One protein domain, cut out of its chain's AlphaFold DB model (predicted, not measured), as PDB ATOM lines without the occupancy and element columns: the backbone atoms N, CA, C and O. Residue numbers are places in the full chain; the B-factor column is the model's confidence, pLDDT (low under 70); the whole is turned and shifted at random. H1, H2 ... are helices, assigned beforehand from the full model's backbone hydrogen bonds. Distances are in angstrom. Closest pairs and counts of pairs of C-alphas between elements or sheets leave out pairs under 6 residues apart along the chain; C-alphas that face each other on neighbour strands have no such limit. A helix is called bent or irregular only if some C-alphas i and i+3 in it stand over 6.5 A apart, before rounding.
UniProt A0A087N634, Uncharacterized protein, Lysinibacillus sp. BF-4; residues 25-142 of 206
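This is residues 25 to 142 of the 206 residues of an uncharacterized protein of Lysinibacillus sp. BF-4 (UniProt A0A087N634). A long bent helix, H7, runs through the domain as a spine: H2 and the kinked H3 pack on its first arm H7a, H4 crosses its second arm H7b, and the last residues, 134 to 142, stick out free as an arm. H5 crosses H3 and folds back into H6 as a helical hairpin, with H6 at the end of the domain away from that arm. The printed part has 118 residues, with seven named helices in the order H1 to H7 and no named strand, and the class is all helix. It is compact, with a radius of gyration of the C-alphas of 15.1 A, yet elongated, with spans of 52 by 31 by 20 A.

H1 is residues 25 to 31, 10.3 A long, and begins at C-alpha 25 (149.816, 84.006, 167.930). H2 is residues 38 to 41. H3, residues 45 to 64, is 29.1 A long; it is irregular, with C-alphas 49 and 52 7.6 A apart, and has a kink of 50 degrees near residue 52. H4 is residues 67 to 76, H5 residues 79 to 93, 20.9 A long, and H6 residues 98 to 107, beginning at C-alpha 98 (161.524, 112.363, 141.748). H7, residues 111 to 142, was assigned as one helix by its hydrogen bonds but is bent, with C-alphas 120 and 123 6.5 A apart. Its arms are H7a, residues 111 to 120, and H7b, residues 123 to 142, 28.4 A long, ending at C-alpha 142 (126.728, 100.808, 177.421).

H7, taken whole, is the hub, and its arms stand at a steep tilt of 35.5 degrees, only just past shallow. H1 and H7b only just touch, with 3 pairs of C-alphas within 8 A, the closest Tyr 30 and Pro 123 at 6.6 A. H2 touches H7a, closest at the C-alphas of Ile 41 and Arg 119, 6.2 A apart. H3 touches H7a with residues 46 to 55 alone, closest at the C-alphas of Gly 47 and Asp 116, 5.6 A apart, at a steep tilt of 56 degrees, the same way. H4 touches H7b about perpendicular, at 74 degrees, with the C-alphas of Val 75 and Lys 129 closest at 5.3 A. H5 touches H3 about perpendicular, at 87 degrees, with the C-alphas of Gln 57 and Val 90 closest at 6.9 A. H5 and H6 form a hairpin at a shallow tilt of 26 degrees, opposite ways; their closest C-alphas, Val 91 and Gln 101, are 5.4 A apart. H3 and H6 are apart. Every O i to N i+4 pair is within hydrogen-bond range in H1, H4, H5, H6, H7a and H7b, against 14 of 16 in H3; H2 is too short for such a pair.

The two C-alphas farthest apart, Lys 99 and Phe 142, are 52.0 A from each other. Without residues 134 to 142 the body spans 40 by 32 by 19 A. The printed part has no cut and no long link. Mean pLDDT of the printed part is 81.9, and residues 25 to 40 and 133 to 142 are under 70.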
ATOM      1  N   ILE A  25     148.417  84.293 167.549       61.19
ATOM      2  CA  ILE A  25     149.816  84.006 167.930       61.19
ATOM      3  C   ILE A  25     150.755  85.139 167.498       61.19
ATOM      4  O   ILE A  25     151.728  85.461 168.188       61.19
ATOM      5  N   LYS A  26     150.499  85.736 166.329       60.25
ATOM      6  CA  LYS A  26     151.228  86.922 165.876       60.25
ATOM      7  C   LYS A  26     150.977  88.073 166.849       60.25
ATOM      8  O   LYS A  26     151.939  88.626 167.372       60.25
ATOM      9  N   GLU A  27     149.720  88.372 167.142       56.66
ATOM     10  CA  GLU A  27     149.274  89.434 168.045       56.66
ATOM     11  C   GLU A  27     149.881  89.309 169.457       56.66
ATOM     12  O   GLU A  27     150.464  90.270 169.962       56.66
ATOM     13  N   GLU A  28     149.903  88.106 170.044       54.69
ATOM     14  CA  GLU A  28     150.534  87.835 171.348       54.69
ATOM     15  C   GLU A  28     152.043  88.116 171.365       54.69
ATOM     16  O   GLU A  28     152.563  88.708 172.314       54.69
ATOM     17  N   LYS A  29     152.767  87.754 170.296       59.53
ATOM     18  CA  LYS A  29     154.200  88.082 170.168       59.53
ATOM     19  C   LYS A  29     154.443  89.588 170.052       59.53
ATOM     20  O   LYS A  29     155.514  90.058 170.441       59.53
ATOM     21  N   TYR A  30     153.481  90.345 169.522       60.53
ATOM     22  CA  TYR A  30     153.609  91.786 169.305       60.53
ATOM     23  C   TYR A  30     153.248  92.630 170.526       60.53
ATOM     24  O   TYR A  30     153.842  93.695 170.692       60.53
ATOM     25  N   LEU A  31     152.383  92.150 171.425       54.56
ATOM     26  CA  LEU A  31     152.119  92.820 172.708       54.56
ATOM     27  C   LEU A  31     153.413  93.055 173.515       54.56
ATOM     28  O   LEU A  31     153.567  94.094 174.151       54.56
ATOM     29  N   PHE A  32     154.403  92.162 173.399       53.97
ATOM     30  CA  PHE A  32     155.736  92.326 174.000       53.97
ATOM     31  C   PHE A  32     156.555  93.502 173.418       53.97
ATOM     32  O   PHE A  32     157.508  93.981 174.037       53.97
ATOM     33  N   VAL A  33     156.223  93.975 172.213       57.94
ATOM     34  CA  VAL A  33     156.966  95.022 171.488       57.94
ATOM     35  C   VAL A  33     156.439  96.429 171.800       57.94
ATOM     36  O   VAL A  33     157.190  97.391 171.649       57.94
ATOM     37  N   LEU A  34     155.211  96.554 172.321       54.38
ATOM     38  CA  LEU A  34     154.560  97.836 172.646       54.38
ATOM     39  C   LEU A  34     155.305  98.680 173.704       54.38
ATOM     40  O   LEU A  34     155.043  99.870 173.835       54.38
ATOM     41  N   GLY A  35     156.277  98.105 174.422       53.44
ATOM     42  CA  GLY A  35     157.134  98.821 175.377       53.44
ATOM     43  C   GLY A  35     158.507  99.255 174.844       53.44
ATOM     44  O   GLY A  35     159.331  99.734 175.625       53.44
ATOM     45  N   LYS A  36     158.820  99.045 173.557       60.66
ATOM     46  CA  LYS A  36     160.162  99.292 172.995       60.66
ATOM     47  C   LYS A  36     160.215 100.550 172.127       60.66
ATOM     48  O   LYS A  36     159.323 100.824 171.338       60.66
ATOM     49  N   ASN A  37     161.334 101.277 172.197       65.50
ATOM     50  CA  ASN A  37     161.613 102.403 171.298       65.50
ATOM     51  C   ASN A  37     161.759 101.937 169.837       65.50
ATOM     52  O   ASN A  37     162.391 100.915 169.583       65.50
ATOM     53  N   ASN A  38     161.319 102.748 168.864       68.44
ATOM     54  CA  ASN A  38     161.384 102.446 167.420       68.44
ATOM     55  C   ASN A  38     162.763 101.936 166.943       68.44
ATOM     56  O   ASN A  38     162.862 100.978 166.182       68.44
ATOM     57  N   LYS A  39     163.866 102.514 167.433       66.50
ATOM     58  CA  LYS A  39     165.224 102.056 167.071       66.50
ATOM     59  C   LYS A  39     165.562 100.651 167.581       66.50
ATOM     60  O   LYS A  39     166.389  99.980 166.980       66.50
ATOM     61  N   ALA A  40     164.958 100.220 168.685       69.25
ATOM     62  CA  ALA A  40     165.137  98.877 169.234       69.25
ATOM     63  C   ALA A  40     164.302  97.821 168.483       69.25
ATOM     64  O   ALA A  40     164.521  96.627 168.670       69.25
ATOM     65  N   ILE A  41     163.355  98.265 167.652       79.50
ATOM     66  CA  ILE A  41     162.450  97.422 166.869       79.50
ATOM     67  C   ILE A  41     163.057  97.082 165.496       79.50
ATOM     68  O   ILE A  41     162.940  95.948 165.032       79.50
ATOM     69  N   ALA A  42     163.741  98.040 164.862       84.62
ATOM     70  CA  ALA A  42     164.457  97.813 163.605       84.62
ATOM     71  C   ALA A  42     165.782  97.059 163.824       84.62
ATOM     72  O   ALA A  42     166.515  97.327 164.779       84.62
ATOM     73  N   ILE A  43     166.124  96.140 162.917       87.31
ATOM     74  CA  ILE A  43     167.327  95.300 163.019       87.31
ATOM     75  C   ILE A  43     168.486  95.899 162.221       87.31
ATOM     76  O   ILE A  43     169.596  96.028 162.750       87.31
ATOM     77  N   THR A  44     168.238  96.278 160.966       89.75
ATOM     78  CA  THR A  44     169.279  96.764 160.054       89.75
ATOM     79  C   THR A  44     169.764  98.159 160.443       89.75
ATOM     80  O   THR A  44     169.044  98.953 161.053       89.75
ATOM     81  N   THR A  45     170.997  98.499 160.060       91.38
ATOM     82  CA  THR A  45     171.562  99.841 160.282       91.38
ATOM     83  C   THR A  45     170.711 100.922 159.617       91.38
ATOM     84  O   THR A  45     170.434 101.956 160.228       91.38
ATOM     85  N   GLN A  46     170.245 100.666 158.391       90.50
ATOM     86  CA  GLN A  46     169.408 101.605 157.650       90.50
ATOM     87  C   GLN A  46     168.016 101.741 158.281       90.50
ATOM     88  O   GLN A  46     167.548 102.862 158.476       90.50
ATOM     89  N   GLY A  47     167.388 100.633 158.684       88.94
ATOM     90  CA  GLY A  47     166.112 100.642 159.402       88.94
ATOM     91  C   GLY A  47     166.196 101.412 160.721       88.94
ATOM     92  O   GLY A  47     165.343 102.246 161.007       88.94
ATOM     93  N   LYS A  48     167.274 101.229 161.496       90.81
ATOM     94  CA  LYS A  48     167.522 101.982 162.740       90.81
ATOM     95  C   LYS A  48     167.711 103.479 162.502       90.81
ATOM     96  O   LYS A  48     167.222 104.288 163.293       90.81
ATOM     97  N   LYS A  49     168.419 103.852 161.432       91.62
ATOM     98  CA  LYS A  49     168.626 105.252 161.034       91.62
ATOM     99  C   LYS A  49     167.305 105.914 160.638       91.62
ATOM    100  O   LYS A  49     167.018 107.018 161.095       91.62
ATOM    101  N   ASP A  50     166.488 105.213 159.858       92.12
ATOM    102  CA  ASP A  50     165.244 105.741 159.299       92.12
ATOM    103  C   ASP A  50     164.014 105.508 160.193       92.12
ATOM    104  O   ASP A  50     162.934 105.990 159.863       92.12
ATOM    105  N   ALA A  51     164.149 104.833 161.339       89.50
ATOM    106  CA  ALA A  51     163.028 104.417 162.189       89.50
ATOM    107  C   ALA A  51     162.061 105.559 162.550       89.50
ATOM    108  O   ALA A  51     160.844 105.399 162.492       89.50
ATOM    109  N   LEU A  52     162.596 106.741 162.882       87.19
ATOM    110  CA  LEU A  52     161.786 107.932 163.168       87.19
ATOM    111  C   LEU A  52     161.094 108.484 161.917       87.19
ATOM    112  O   LEU A  52     159.967 108.960 161.997       87.19
ATOM    113  N   SER A  53     161.764 108.416 160.765       91.25
ATOM    114  CA  SER A  53     161.181 108.822 159.487       91.25
ATOM    115  C   SER A  53     160.010 107.911 159.129       91.25
ATOM    116  O   SER A  53     158.933 108.415 158.834       91.25
ATOM    117  N   ILE A  54     160.184 106.588 159.241       91.69
ATOM    118  CA  ILE A  54     159.138 105.588 158.979       91.69
ATOM    119  C   ILE A  54     157.933 105.819 159.896       91.69
ATOM    120  O   ILE A  54     156.817 105.948 159.397       91.69
ATOM    121  N   ALA A  55     158.157 105.958 161.207       88.12
ATOM    122  CA  ALA A  55     157.087 106.235 162.166       88.12
ATOM    123  C   ALA A  55     156.331 107.529 161.821       88.12
ATOM    124  O   ALA A  55     155.107 107.536 161.739       88.12
ATOM    125  N   ARG A  56     157.058 108.604 161.490       90.31
ATOM    126  CA  ARG A  56     156.441 109.866 161.069       90.31
ATOM    127  C   ARG A  56     155.645 109.727 159.769       90.31
ATOM    128  O   ARG A  56     154.615 110.379 159.618       90.31
ATOM    129  N   GLN A  57     156.113 108.934 158.804       92.38
ATOM    130  CA  GLN A  57     155.348 108.684 157.580       92.38
ATOM    131  C   GLN A  57     154.059 107.919 157.875       92.38
ATOM    132  O   GLN A  57     153.042 108.236 157.265       92.38
ATOM    133  N   LEU A  58     154.100 106.953 158.797       92.69
ATOM    134  CA  LEU A  58     152.923 106.204 159.225       92.69
ATOM    135  C   LEU A  58     151.891 107.128 159.873       92.69
ATOM    136  O   LEU A  58     150.740 107.127 159.450       92.69
ATOM    137  N   ASP A  59     152.305 107.970 160.819       89.31
ATOM    138  CA  ASP A  59     151.394 108.915 161.475       89.31
ATOM    139  C   ASP A  59     150.745 109.861 160.456       89.31
ATOM    140  O   ASP A  59     149.532 110.063 160.463       89.31
ATOM    141  N   LEU A  60     151.540 110.388 159.517       92.69
ATOM    142  CA  LEU A  60     151.027 111.245 158.448       92.69
ATOM    143  C   LEU A  60     150.065 110.494 157.526       92.69
ATOM    144  O   LEU A  60     149.081 111.076 157.092       92.69
ATOM    145  N   TRP A  61     150.344 109.230 157.203       94.69
ATOM    146  CA  TRP A  61     149.441 108.415 156.394       94.69
ATOM    147  C   TRP A  61     148.095 108.229 157.089       94.69
ATOM    148  O   TRP A  61     147.060 108.511 156.495       94.69
ATOM    149  N   ILE A  62     148.102 107.841 158.364       90.75
ATOM    150  CA  ILE A  62     146.874 107.618 159.134       90.75
ATOM    151  C   ILE A  62     146.052 108.908 159.246       90.75
ATOM    152  O   ILE A  62     144.825 108.863 159.172       90.75
ATOM    153  N   GLN A  63     146.709 110.066 159.354       90.38
ATOM    154  CA  GLN A  63     146.043 111.373 159.334       90.38
ATOM    155  C   GLN A  63     145.382 111.707 157.991       90.38
ATOM    156  O   GLN A  63     144.426 112.475 157.979       90.38
ATOM    157  N   THR A  64     145.859 111.150 156.872       91.69
ATOM    158  CA  THR A  64     145.207 111.347 155.564       91.69
ATOM    159  C   THR A  64     143.959 110.493 155.360       91.69
ATOM    160  O   THR A  64     143.217 110.747 154.418       91.69
ATOM    161  N   LEU A  65     143.723 109.498 156.220       89.38
ATOM    162  CA  LEU A  65     142.574 108.604 156.119       89.38
ATOM    163  C   LEU A  65     141.347 109.221 156.802       89.38
ATOM    164  O   LEU A  65     141.434 109.745 157.917       89.38
ATOM    165  N   SER A  66     140.185 109.091 156.170       87.88
ATOM    166  CA  SER A  66     138.885 109.305 156.814       87.88
ATOM    167  C   SER A  66     138.631 108.264 157.910       87.88
ATOM    168  O   SER A  66     139.269 107.212 157.956       87.88
ATOM    169  N   ASP A  67     137.671 108.509 158.799       82.50
ATOM    170  CA  ASP A  67     137.384 107.571 159.894       82.50
ATOM    171  C   ASP A  67     136.833 106.223 159.399       82.50
ATOM    172  O   ASP A  67     137.112 105.171 159.988       82.50
ATOM    173  N   GLN A  68     136.128 106.230 158.264       82.81
ATOM    174  CA  GLN A  68     135.686 105.011 157.589       82.81
ATOM    175  C   GLN A  68     136.877 104.233 157.011       82.81
ATOM    176  O   GLN A  68     136.971 103.020 157.204       82.81
ATOM    177  N   GLU A  69     137.827 104.920 156.371       85.81
ATOM    178  CA  GLU A  69     139.054 104.299 155.858       85.81
ATOM    179  C   GLU A  69     139.953 103.786 156.981       85.81
ATOM    180  O   GLU A  69     140.491 102.691 156.859       85.81
ATOM    181  N   LYS A  70     140.091 104.514 158.096       85.06
ATOM    182  CA  LYS A  70     140.827 104.034 159.277       85.06
ATOM    183  C   LYS A  70     140.214 102.747 159.809       85.06
ATOM    184  O   LYS A  70     140.942 101.793 160.063       85.06
ATOM    185  N   SER A  71     138.889 102.704 159.936       80.31
ATOM    186  CA  SER A  71     138.181 101.509 160.400       80.31
ATOM    187  C   SER A  71     138.423 100.334 159.449       80.31
ATOM    188  O   SER A  71     138.865  99.271 159.871       80.31
ATOM    189  N   TYR A  72     138.227 100.527 158.143       81.06
ATOM    190  CA  TYR A  72     138.445  99.471 157.156       81.06
ATOM    191  C   TYR A  72     139.909  99.010 157.084       81.06
ATOM    192  O   TYR A  72     140.203  97.826 157.259       81.06
ATOM    193  N   LEU A  73     140.835  99.944 156.861       85.06
ATOM    194  CA  LEU A  73     142.236  99.640 156.598       85.06
ATOM    195  C   LEU A  73     142.977  99.214 157.864       85.06
ATOM    196  O   LEU A  73     143.726  98.251 157.816       85.06
ATOM    197  N   LEU A  74     142.802  99.904 158.991       85.00
ATOM    198  CA  LEU A  74     143.623  99.653 160.181       85.00
ATOM    199  C   LEU A  74     143.030  98.582 161.095       85.00
ATOM    200  O   LEU A  74     143.787  97.977 161.850       85.00
ATOM    201  N   VAL A  75     141.719  98.319 161.026       79.56
ATOM    202  CA  VAL A  75     141.052  97.334 161.895       79.56
ATOM    203  C   VAL A  75     140.785  96.023 161.171       79.56
ATOM    204  O   VAL A  75     141.241  94.970 161.624       79.56
ATOM    205  N   PHE A  76     140.074  96.079 160.045       76.12
ATOM    206  CA  PHE A  76     139.538  94.879 159.398       76.12
ATOM    207  C   PHE A  76     140.488  94.247 158.384       76.12
ATOM    208  O   PHE A  76     140.399  93.052 158.110       76.12
ATOM    209  N   MET A  77     141.414  95.023 157.826       79.56
ATOM    210  CA  MET A  77     142.324  94.514 156.811       79.56
ATOM    211  C   MET A  77     143.475  93.688 157.413       79.56
ATOM    212  O   MET A  77     143.948  93.920 158.532       79.56
ATOM    213  N   ARG A  78     143.956  92.717 156.627       77.62
ATOM    214  CA  ARG A  78     145.144  91.918 156.956       77.62
ATOM    215  C   ARG A  78     146.389  92.788 156.977       77.62
ATOM    216  O   ARG A  78     146.613  93.583 156.069       77.62
ATOM    217  N   LEU A  79     147.256  92.535 157.951       80.00
ATOM    218  CA  LEU A  79     148.482  93.296 158.182       80.00
ATOM    219  C   LEU A  79     149.365  93.440 156.933       80.00
ATOM    220  O   LEU A  79     149.820  94.541 156.645       80.00
ATOM    221  N   SER A  80     149.551  92.367 156.158       81.50
ATOM    222  CA  SER A  80     150.322  92.397 154.905       81.50
ATOM    223  C   SER A  80     149.755  93.385 153.887       81.50
ATOM    224  O   SER A  80     150.506  94.136 153.279       81.50
ATOM    225  N   ALA A  81     148.431  93.449 153.743       83.94
ATOM    226  CA  ALA A  81     147.800  94.429 152.873       83.94
ATOM    227  C   ALA A  81     147.976  95.855 153.422       83.94
ATOM    228  O   ALA A  81     148.284  96.761 152.654       83.94
ATOM    229  N   ILE A  82     147.881  96.062 154.743       85.81
ATOM    230  CA  ILE A  82     148.127  97.383 155.355       85.81
ATOM    231  C   ILE A  82     149.551  97.864 155.055       85.81
ATOM    232  O   ILE A  82     149.748  99.022 154.687       85.81
ATOM    233  N   ILE A  83     150.532  96.963 155.158       87.94
ATOM    234  CA  ILE A  83     151.934  97.231 154.823       87.94
ATOM    235  C   ILE A  83     152.063  97.666 153.356       87.94
ATOM    236  O   ILE A  83     152.711  98.675 153.080       87.94
ATOM    237  N   GLU A  84     151.417  96.972 152.419       89.69
ATOM    238  CA  GLU A  84     151.440  97.351 151.000       89.69
ATOM    239  C   GLU A  84     150.797  98.719 150.742       89.69
ATOM    240  O   GLU A  84     151.369  99.549 150.033       89.69
ATOM    241  N   HIS A  85     149.655  99.006 151.372       91.62
ATOM    242  CA  HIS A  85     149.013 100.319 151.280       91.62
ATOM    243  C   HIS A  85     149.917 101.437 151.815       91.62
ATOM    244  O   HIS A  85     150.045 102.489 151.184       91.62
ATOM    245  N   PHE A  86     150.603 101.194 152.933       93.69
ATOM    246  CA  PHE A  86     151.582 102.127 153.477       93.69
ATOM    247  C   PHE A  86     152.762 102.348 152.518       93.69
ATOM    248  O   PHE A  86     153.130 103.492 152.241       93.69
ATOM    249  N   ARG A  87     153.339 101.272 151.963       92.81
ATOM    250  CA  ARG A  87     154.444 101.348 150.987       92.81
ATOM    251  C   ARG A  87     154.043 102.170 149.767       92.81
ATOM    252  O   ARG A  87     154.795 103.052 149.346       92.81
ATOM    253  N   TYR A  88     152.849 101.917 149.237       93.06
ATOM    254  CA  TYR A  88     152.291 102.675 148.125       93.06
ATOM    255  C   TYR A  88     152.153 104.162 148.475       93.06
ATOM    256  O   TYR A  88     152.651 105.013 147.735       93.06
ATOM    257  N   TYR A  89     151.568 104.483 149.633       94.38
ATOM    258  CA  TYR A  89     151.432 105.863 150.102       94.38
ATOM    259  C   TYR A  89     152.780 106.588 150.173       94.38
ATOM    260  O   TYR A  89     152.909 107.695 149.648       94.38
ATOM    261  N   VAL A  90     153.801 105.975 150.783       93.38
ATOM    262  CA  VAL A  90     155.113 106.619 150.961       93.38
ATOM    263  C   VAL A  90     155.747 106.968 149.614       93.38
ATOM    264  O   VAL A  90     156.309 108.053 149.463       93.38
ATOM    265  N   VAL A  91     155.620 106.092 148.618       93.88
ATOM    266  CA  VAL A  91     156.131 106.342 147.264       93.88
ATOM    267  C   VAL A  91     155.314 107.422 146.547       93.88
ATOM    268  O   VAL A  91     155.892 108.316 145.924       93.88
ATOM    269  N   MET A  92     153.983 107.375 146.637       92.75
ATOM    270  CA  MET A  92     153.100 108.326 145.948       92.75
ATOM    271  C   MET A  92     153.151 109.731 146.543       92.75
ATOM    272  O   MET A  92     153.100 110.716 145.812       92.75
ATOM    273  N   LYS A  93     153.375 109.853 147.852       92.88
ATOM    274  CA  LYS A  93     153.562 111.142 148.530       92.88
ATOM    275  C   LYS A  93     154.647 112.012 147.888       92.88
ATOM    276  O   LYS A  93     154.560 113.240 147.916       92.88
ATOM    277  N   TYR A  94     155.679 111.387 147.323       92.75
ATOM    278  CA  TYR A  94     156.804 112.069 146.692       92.75
ATOM    279  C   TYR A  94     156.736 112.072 145.161       92.75
ATOM    280  O   TYR A  94     157.752 112.346 144.531       92.75
ATOM    281  N   GLU A  95     155.573 111.846 144.546       90.12
ATOM    282  CA  GLU A  95     155.406 111.829 143.082       90.12
ATOM    283  C   GLU A  95     155.989 113.077 142.389       90.12
ATOM    284  O   GLU A  95     156.671 112.978 141.370       90.12
ATOM    285  N   LYS A  96     155.825 114.259 142.995       92.00
ATOM    286  CA  LYS A  96     156.390 115.527 142.487       92.00
ATOM    287  C   LYS A  96     157.882 115.727 142.814       92.00
ATOM    288  O   LYS A  96     158.505 116.653 142.307       92.00
ATOM    289  N   GLN A  97     158.474 114.884 143.663       95.00
ATOM    290  CA  GLN A  97     159.868 114.944 144.127       95.00
ATOM    291  C   GLN A  97     160.638 113.687 143.684       95.00
ATOM    292  O   GLN A  97     161.020 112.864 144.519       95.00
ATOM    293  N   ARG A  98     160.916 113.564 142.373       92.75
ATOM    294  CA  ARG A  98     161.524 112.363 141.748       92.75
ATOM    295  C   ARG A  98     162.696 111.758 142.531       92.75
ATOM    296  O   ARG A  98     162.724 110.549 142.720       92.75
ATOM    297  N   LYS A  99     163.631 112.578 143.032       94.81
ATOM    298  CA  LYS A  99     164.785 112.094 143.818       94.81
ATOM    299  C   LYS A  99     164.361 111.337 145.083       94.81
ATOM    300  O   LYS A  99     164.856 110.245 145.328       94.81
ATOM    301  N   LYS A 100     163.422 111.885 145.861       92.31
ATOM    302  CA  LYS A 100     162.926 111.233 147.086       92.31
ATOM    303  C   LYS A 100     162.046 110.031 146.784       92.31
ATOM    304  O   LYS A 100     162.095 109.047 147.511       92.31
ATOM    305  N   GLN A 101     161.243 110.106 145.726       93.19
ATOM    306  CA  GLN A 101     160.445 108.966 145.290       93.19
ATOM    307  C   GLN A 101     161.342 107.777 144.936       93.19
ATOM    308  O   GLN A 101     161.074 106.660 145.371       93.19
ATOM    309  N   GLN A 102     162.417 108.028 144.185       94.56
ATOM    310  CA  GLN A 102     163.391 107.010 143.812       94.56
ATOM    311  C   GLN A 102     164.115 106.442 145.040       94.56
ATOM    312  O   GLN A 102     164.169 105.227 145.186       94.56
ATOM    313  N   GLU A 103     164.559 107.295 145.970       93.69
ATOM    314  CA  GLU A 103     165.172 106.863 147.237       93.69
ATOM    315  C   GLU A 103     164.264 105.890 148.007       93.69
ATOM    316  O   GLU A 103     164.711 104.845 148.476       93.69
ATOM    317  N   TRP A 104     162.969 106.198 148.122       93.44
ATOM    318  CA  TRP A 104     162.022 105.302 148.785       93.44
ATOM    319  C   TRP A 104     161.775 104.012 148.004       93.44
ATOM    320  O   TRP A 104     161.678 102.958 148.625       93.44
ATOM    321  N   ARG A 105     161.705 104.058 146.667       93.75
ATOM    322  CA  ARG A 105     161.568 102.848 145.836       93.75
ATOM    323  C   ARG A 105     162.763 101.909 146.002       93.75
ATOM    324  O   ARG A 105     162.558 100.708 146.130       93.75
ATOM    325  N   GLU A 106     163.976 102.454 146.039       94.69
ATOM    326  CA  GLU A 106     165.212 101.689 146.244       94.69
ATOM    327  C   GLU A 106     165.294 101.104 147.654       94.69
ATOM    328  O   GLU A 106     165.616  99.935 147.824       94.69
ATOM    329  N   LYS A 107     164.932 101.869 148.687       92.75
ATOM    330  CA  LYS A 107     164.876 101.323 150.051       92.75
ATOM    331  C   LYS A 107     163.830 100.216 150.181       92.75
ATOM    332  O   LYS A 107     164.080  99.197 150.811       92.75
ATOM    333  N   LEU A 108     162.656 100.405 149.579       92.50
ATOM    334  CA  LEU A 108     161.543  99.454 149.640       92.50
ATOM    335  C   LEU A 108     161.698  98.249 148.699       92.50
ATOM    336  O   LEU A 108     160.812  97.389 148.708       92.50
ATOM    337  N   SER A 109     162.771  98.175 147.902       91.50
ATOM    338  CA  SER A 109     163.138  96.969 147.152       91.50
ATOM    339  C   SER A 109     164.027  96.017 147.963       91.50
ATOM    340  O   SER A 109     164.054  94.823 147.666       91.50
ATOM    341  N   ASP A 110     164.692  96.495 149.022       93.25
ATOM    342  CA  ASP A 110     165.440  95.648 149.954       93.25
ATOM    343  C   ASP A 110     164.486  94.913 150.912       93.25
ATOM    344  O   ASP A 110     163.841  95.507 151.780       93.25
ATOM    345  N   ALA A 111     164.440  93.585 150.791       91.56
ATOM    346  CA  ALA A 111     163.609  92.720 151.622       91.56
ATOM    347  C   ALA A 111     163.898  92.851 153.131       91.56
ATOM    348  O   ALA A 111     162.989  92.696 153.948       91.56
ATOM    349  N   ASN A 112     165.141  93.138 153.533       91.62
ATOM    350  CA  ASN A 112     165.482  93.320 154.945       91.62
ATOM    351  C   ASN A 112     164.981  94.661 155.477       91.62
ATOM    352  O   ASN A 112     164.486  94.720 156.606       91.62
ATOM    353  N   TYR A 113     165.058  95.713 154.661       91.75
ATOM    354  CA  TYR A 113     164.493  97.014 155.003       91.75
ATOM    355  C   TYR A 113     162.965  96.952 155.083       91.75
ATOM    356  O   TYR A 113     162.388  97.484 156.029       91.75
ATOM    357  N   VAL A 114     162.307  96.234 154.164       90.75
ATOM    358  CA  VAL A 114     160.854  95.992 154.227       90.75
ATOM    359  C   VAL A 114     160.477  95.325 155.546       90.75
ATOM    360  O   VAL A 114     159.597  95.827 156.238       90.75
ATOM    361  N   LYS A 115     161.197  94.283 155.979       90.50
ATOM    362  CA  LYS A 115     160.949  93.654 157.289       90.50
ATOM    363  C   LYS A 115     161.127  94.620 158.464       90.50
ATOM    364  O   LYS A 115     160.441  94.483 159.471       90.50
ATOM    365  N   ASP A 116     162.042  95.584 158.381       89.81
ATOM    366  CA  ASP A 116     162.177  96.615 159.418       89.81
ATOM    367  C   ASP A 116     161.022  97.616 159.394       89.81
ATOM    368  O   ASP A 116     160.526  97.986 160.458       89.81
ATOM    369  N   VAL A 117     160.557  98.007 158.205       90.81
ATOM    370  CA  VAL A 117     159.338  98.810 158.047       90.81
ATOM    371  C   VAL A 117     158.158  98.080 158.682       90.81
ATOM    372  O   VAL A 117     157.485  98.671 159.517       90.81
ATOM    373  N   GLU A 118     157.964  96.797 158.370       90.00
ATOM    374  CA  GLU A 118     156.933  95.948 158.976       90.00
ATOM    375  C   GLU A 118     157.031  95.957 160.502       90.00
ATOM    376  O   GLU A 118     156.077  96.320 161.185       90.00
ATOM    377  N   ARG A 119     158.202  95.645 161.065       86.19
ATOM    378  CA  ARG A 119     158.395  95.643 162.523       86.19
ATOM    379  C   ARG A 119     158.020  96.976 163.170       86.19
ATOM    380  O   ARG A 119     157.514  96.962 164.285       86.19
ATOM    381  N   LEU A 120     158.256  98.100 162.493       87.38
ATOM    382  CA  LEU A 120     157.961  99.444 162.996       87.38
ATOM    383  C   LEU A 120     156.482  99.830 162.895       87.38
ATOM    384  O   LEU A 120     155.970 100.491 163.794       87.38
ATOM    385  N   ILE A 121     155.799  99.451 161.814       88.31
ATOM    386  CA  ILE A 121     154.400  99.848 161.586       88.31
ATOM    387  C   ILE A 121     153.401  98.949 162.313       88.31
ATOM    388  O   ILE A 121     152.338  99.407 162.726       88.31
ATOM    389  N   VAL A 122     153.758  97.680 162.511       85.19
ATOM    390  CA  VAL A 122     152.890  96.674 163.127       85.19
ATOM    391  C   VAL A 122     152.425  97.063 164.539       85.19
ATOM    392  O   VAL A 122     151.214  97.048 164.760       85.19
ATOM    393  N   PRO A 123     153.303  97.474 165.480       81.62
ATOM    394  CA  PRO A 123     152.882  97.880 166.822       81.62
ATOM    395  C   PRO A 123     151.861  99.017 166.794       81.62
ATOM    396  O   PRO A 123     150.856  98.962 167.493       81.62
ATOM    397  N   LYS A 124     152.062 100.007 165.918       81.94
ATOM    398  CA  LYS A 124     151.148 101.142 165.771       81.94
ATOM    399  C   LYS A 124     149.779 100.727 165.245       81.94
ATOM    400  O   LYS A 124     148.770 101.196 165.756       81.94
ATOM    401  N   ILE A 125     149.723  99.834 164.259       85.00
ATOM    402  CA  ILE A 125     148.446  99.298 163.768       85.00
ATOM    403  C   ILE A 125     147.719  98.546 164.888       85.00
ATOM    404  O   ILE A 125     146.520  98.740 165.069       85.00
ATOM    405  N   TYR A 126     148.432  97.739 165.677       78.25
ATOM    406  CA  TYR A 126     147.826  97.041 166.812       78.25
ATOM    407  C   TYR A 126     147.362  97.984 167.925       78.25
ATOM    408  O   TYR A 126     146.301  97.741 168.492       78.25
ATOM    409  N   GLU A 127     148.069  99.086 168.200       80.06
ATOM    410  CA  GLU A 127     147.567 100.135 169.104       80.06
ATOM    411  C   GLU A 127     146.211 100.673 168.624       80.06
ATOM    412  O   GLU A 127     145.274 100.770 169.416       80.06
ATOM    413  N   TYR A 128     146.074 100.949 167.321       80.94
ATOM    414  CA  TYR A 128     144.801 101.372 166.732       80.94
ATOM    415  C   TYR A 128     143.714 100.300 166.863       80.94
ATOM    416  O   TYR A 128     142.594 100.616 167.271       80.94
ATOM    417  N   LYS A 129     144.030  99.030 166.571       79.69
ATOM    418  CA  LYS A 129     143.084  97.915 166.744       79.69
ATOM    419  C   LYS A 129     142.620  97.794 168.194       79.69
ATOM    420  O   LYS A 129     141.421  97.710 168.436       79.69
ATOM    421  N   ALA A 130     143.540  97.846 169.155       73.25
ATOM    422  CA  ALA A 130     143.233  97.730 170.579       73.25
ATOM    423  C   ALA A 130     142.355  98.885 171.082       73.25
ATOM    424  O   ALA A 130     141.372  98.658 171.794       73.25
ATOM    425  N   GLN A 131     142.660 100.123 170.679       75.38
ATOM    426  CA  GLN A 131     141.832 101.287 171.003       75.38
ATOM    427  C   GLN A 131     140.425 101.153 170.415       75.38
ATOM    428  O   GLN A 131     139.437 101.379 171.115       75.38
ATOM    429  N   TYR A 132     140.320 100.719 169.157       73.81
ATOM    430  CA  TYR A 132     139.033 100.521 168.497       73.81
ATOM    431  C   TYR A 132     138.210  99.397 169.143       73.81
ATOM    432  O   TYR A 132     137.020  99.572 169.396       73.81
ATOM    433  N   MET A 133     138.837  98.270 169.491       68.44
ATOM    434  CA  MET A 133     138.168  97.172 170.200       68.44
ATOM    435  C   MET A 133     137.703  97.589 171.597       68.44
ATOM    436  O   MET A 133     136.612  97.211 172.015       68.44
ATOM    437  N   THR A 134     138.478  98.423 172.294       68.38
ATOM    438  CA  THR A 134     138.082  99.000 173.589       68.38
ATOM    439  C   THR A 134     136.885  99.943 173.444       68.38
ATOM    440  O   THR A 134     135.964  99.932 174.261       68.38
ATOM    441  N   PHE A 135     136.854 100.746 172.380       68.62
ATOM    442  CA  PHE A 135     135.707 101.593 172.061       68.62
ATOM    443  C   PHE A 135     134.448 100.766 171.755       68.62
ATOM    444  O   PHE A 135     133.375 101.053 172.293       68.62
ATOM    445  N   LEU A 136     134.572  99.713 170.939       62.88
ATOM    446  CA  LEU A 136     133.463  98.810 170.627       62.88
ATOM    447  C   LEU A 136     132.950  98.071 171.866       62.88
ATOM    448  O   LEU A 136     131.738  98.007 172.062       62.88
ATOM    449  N   SER A 137     133.838  97.553 172.720       61.69
ATOM    450  CA  SER A 137     133.439  96.855 173.948       61.69
ATOM    451  C   SER A 137     132.746  97.795 174.934       61.69
ATOM    452  O   SER A 137     131.719  97.437 175.507       61.69
ATOM    453  N   THR A 138     133.227  99.034 175.060       58.41
ATOM    454  CA  THR A 138     132.598 100.065 175.898       58.41
ATOM    455  C   THR A 138     131.210 100.438 175.375       58.41
ATOM    456  O   THR A 138     130.265 100.526 176.159       58.41
ATOM    457  N   ARG A 139     131.038 100.598 174.051       56.50
ATOM    458  CA  ARG A 139     129.707 100.815 173.452       56.50
ATOM    459  C   ARG A 139     128.793  99.616 173.667       56.50
ATOM    460  O   ARG A 139     127.652  99.809 174.067       56.50
ATOM    461  N   ALA A 140     129.278  98.398 173.442       52.59
ATOM    462  CA  ALA A 140     128.495  97.184 173.657       52.59
ATOM    463  C   ALA A 140     128.013  97.074 175.114       52.59
ATOM    464  O   ALA A 140     126.833  96.815 175.346       52.59
ATOM    465  N   LEU A 141     128.883  97.359 176.088       52.34
ATOM    466  CA  LEU A 141     128.530  97.411 177.511       52.34
ATOM    467  C   LEU A 141     127.507  98.511 177.819       52.34
ATOM    468  O   LEU A 141     126.539  98.266 178.534       52.34
ATOM    469  N   PHE A 142     127.681  99.709 177.259       51.62
ATOM    470  CA  PHE A 142     126.728 100.808 177.421       51.62
ATOM    471  C   PHE A 142     125.330 100.439 176.903       51.62
ATOM    472  O   PHE A 142     124.341 100.626 177.611       51.62
TER     473      PHE A 142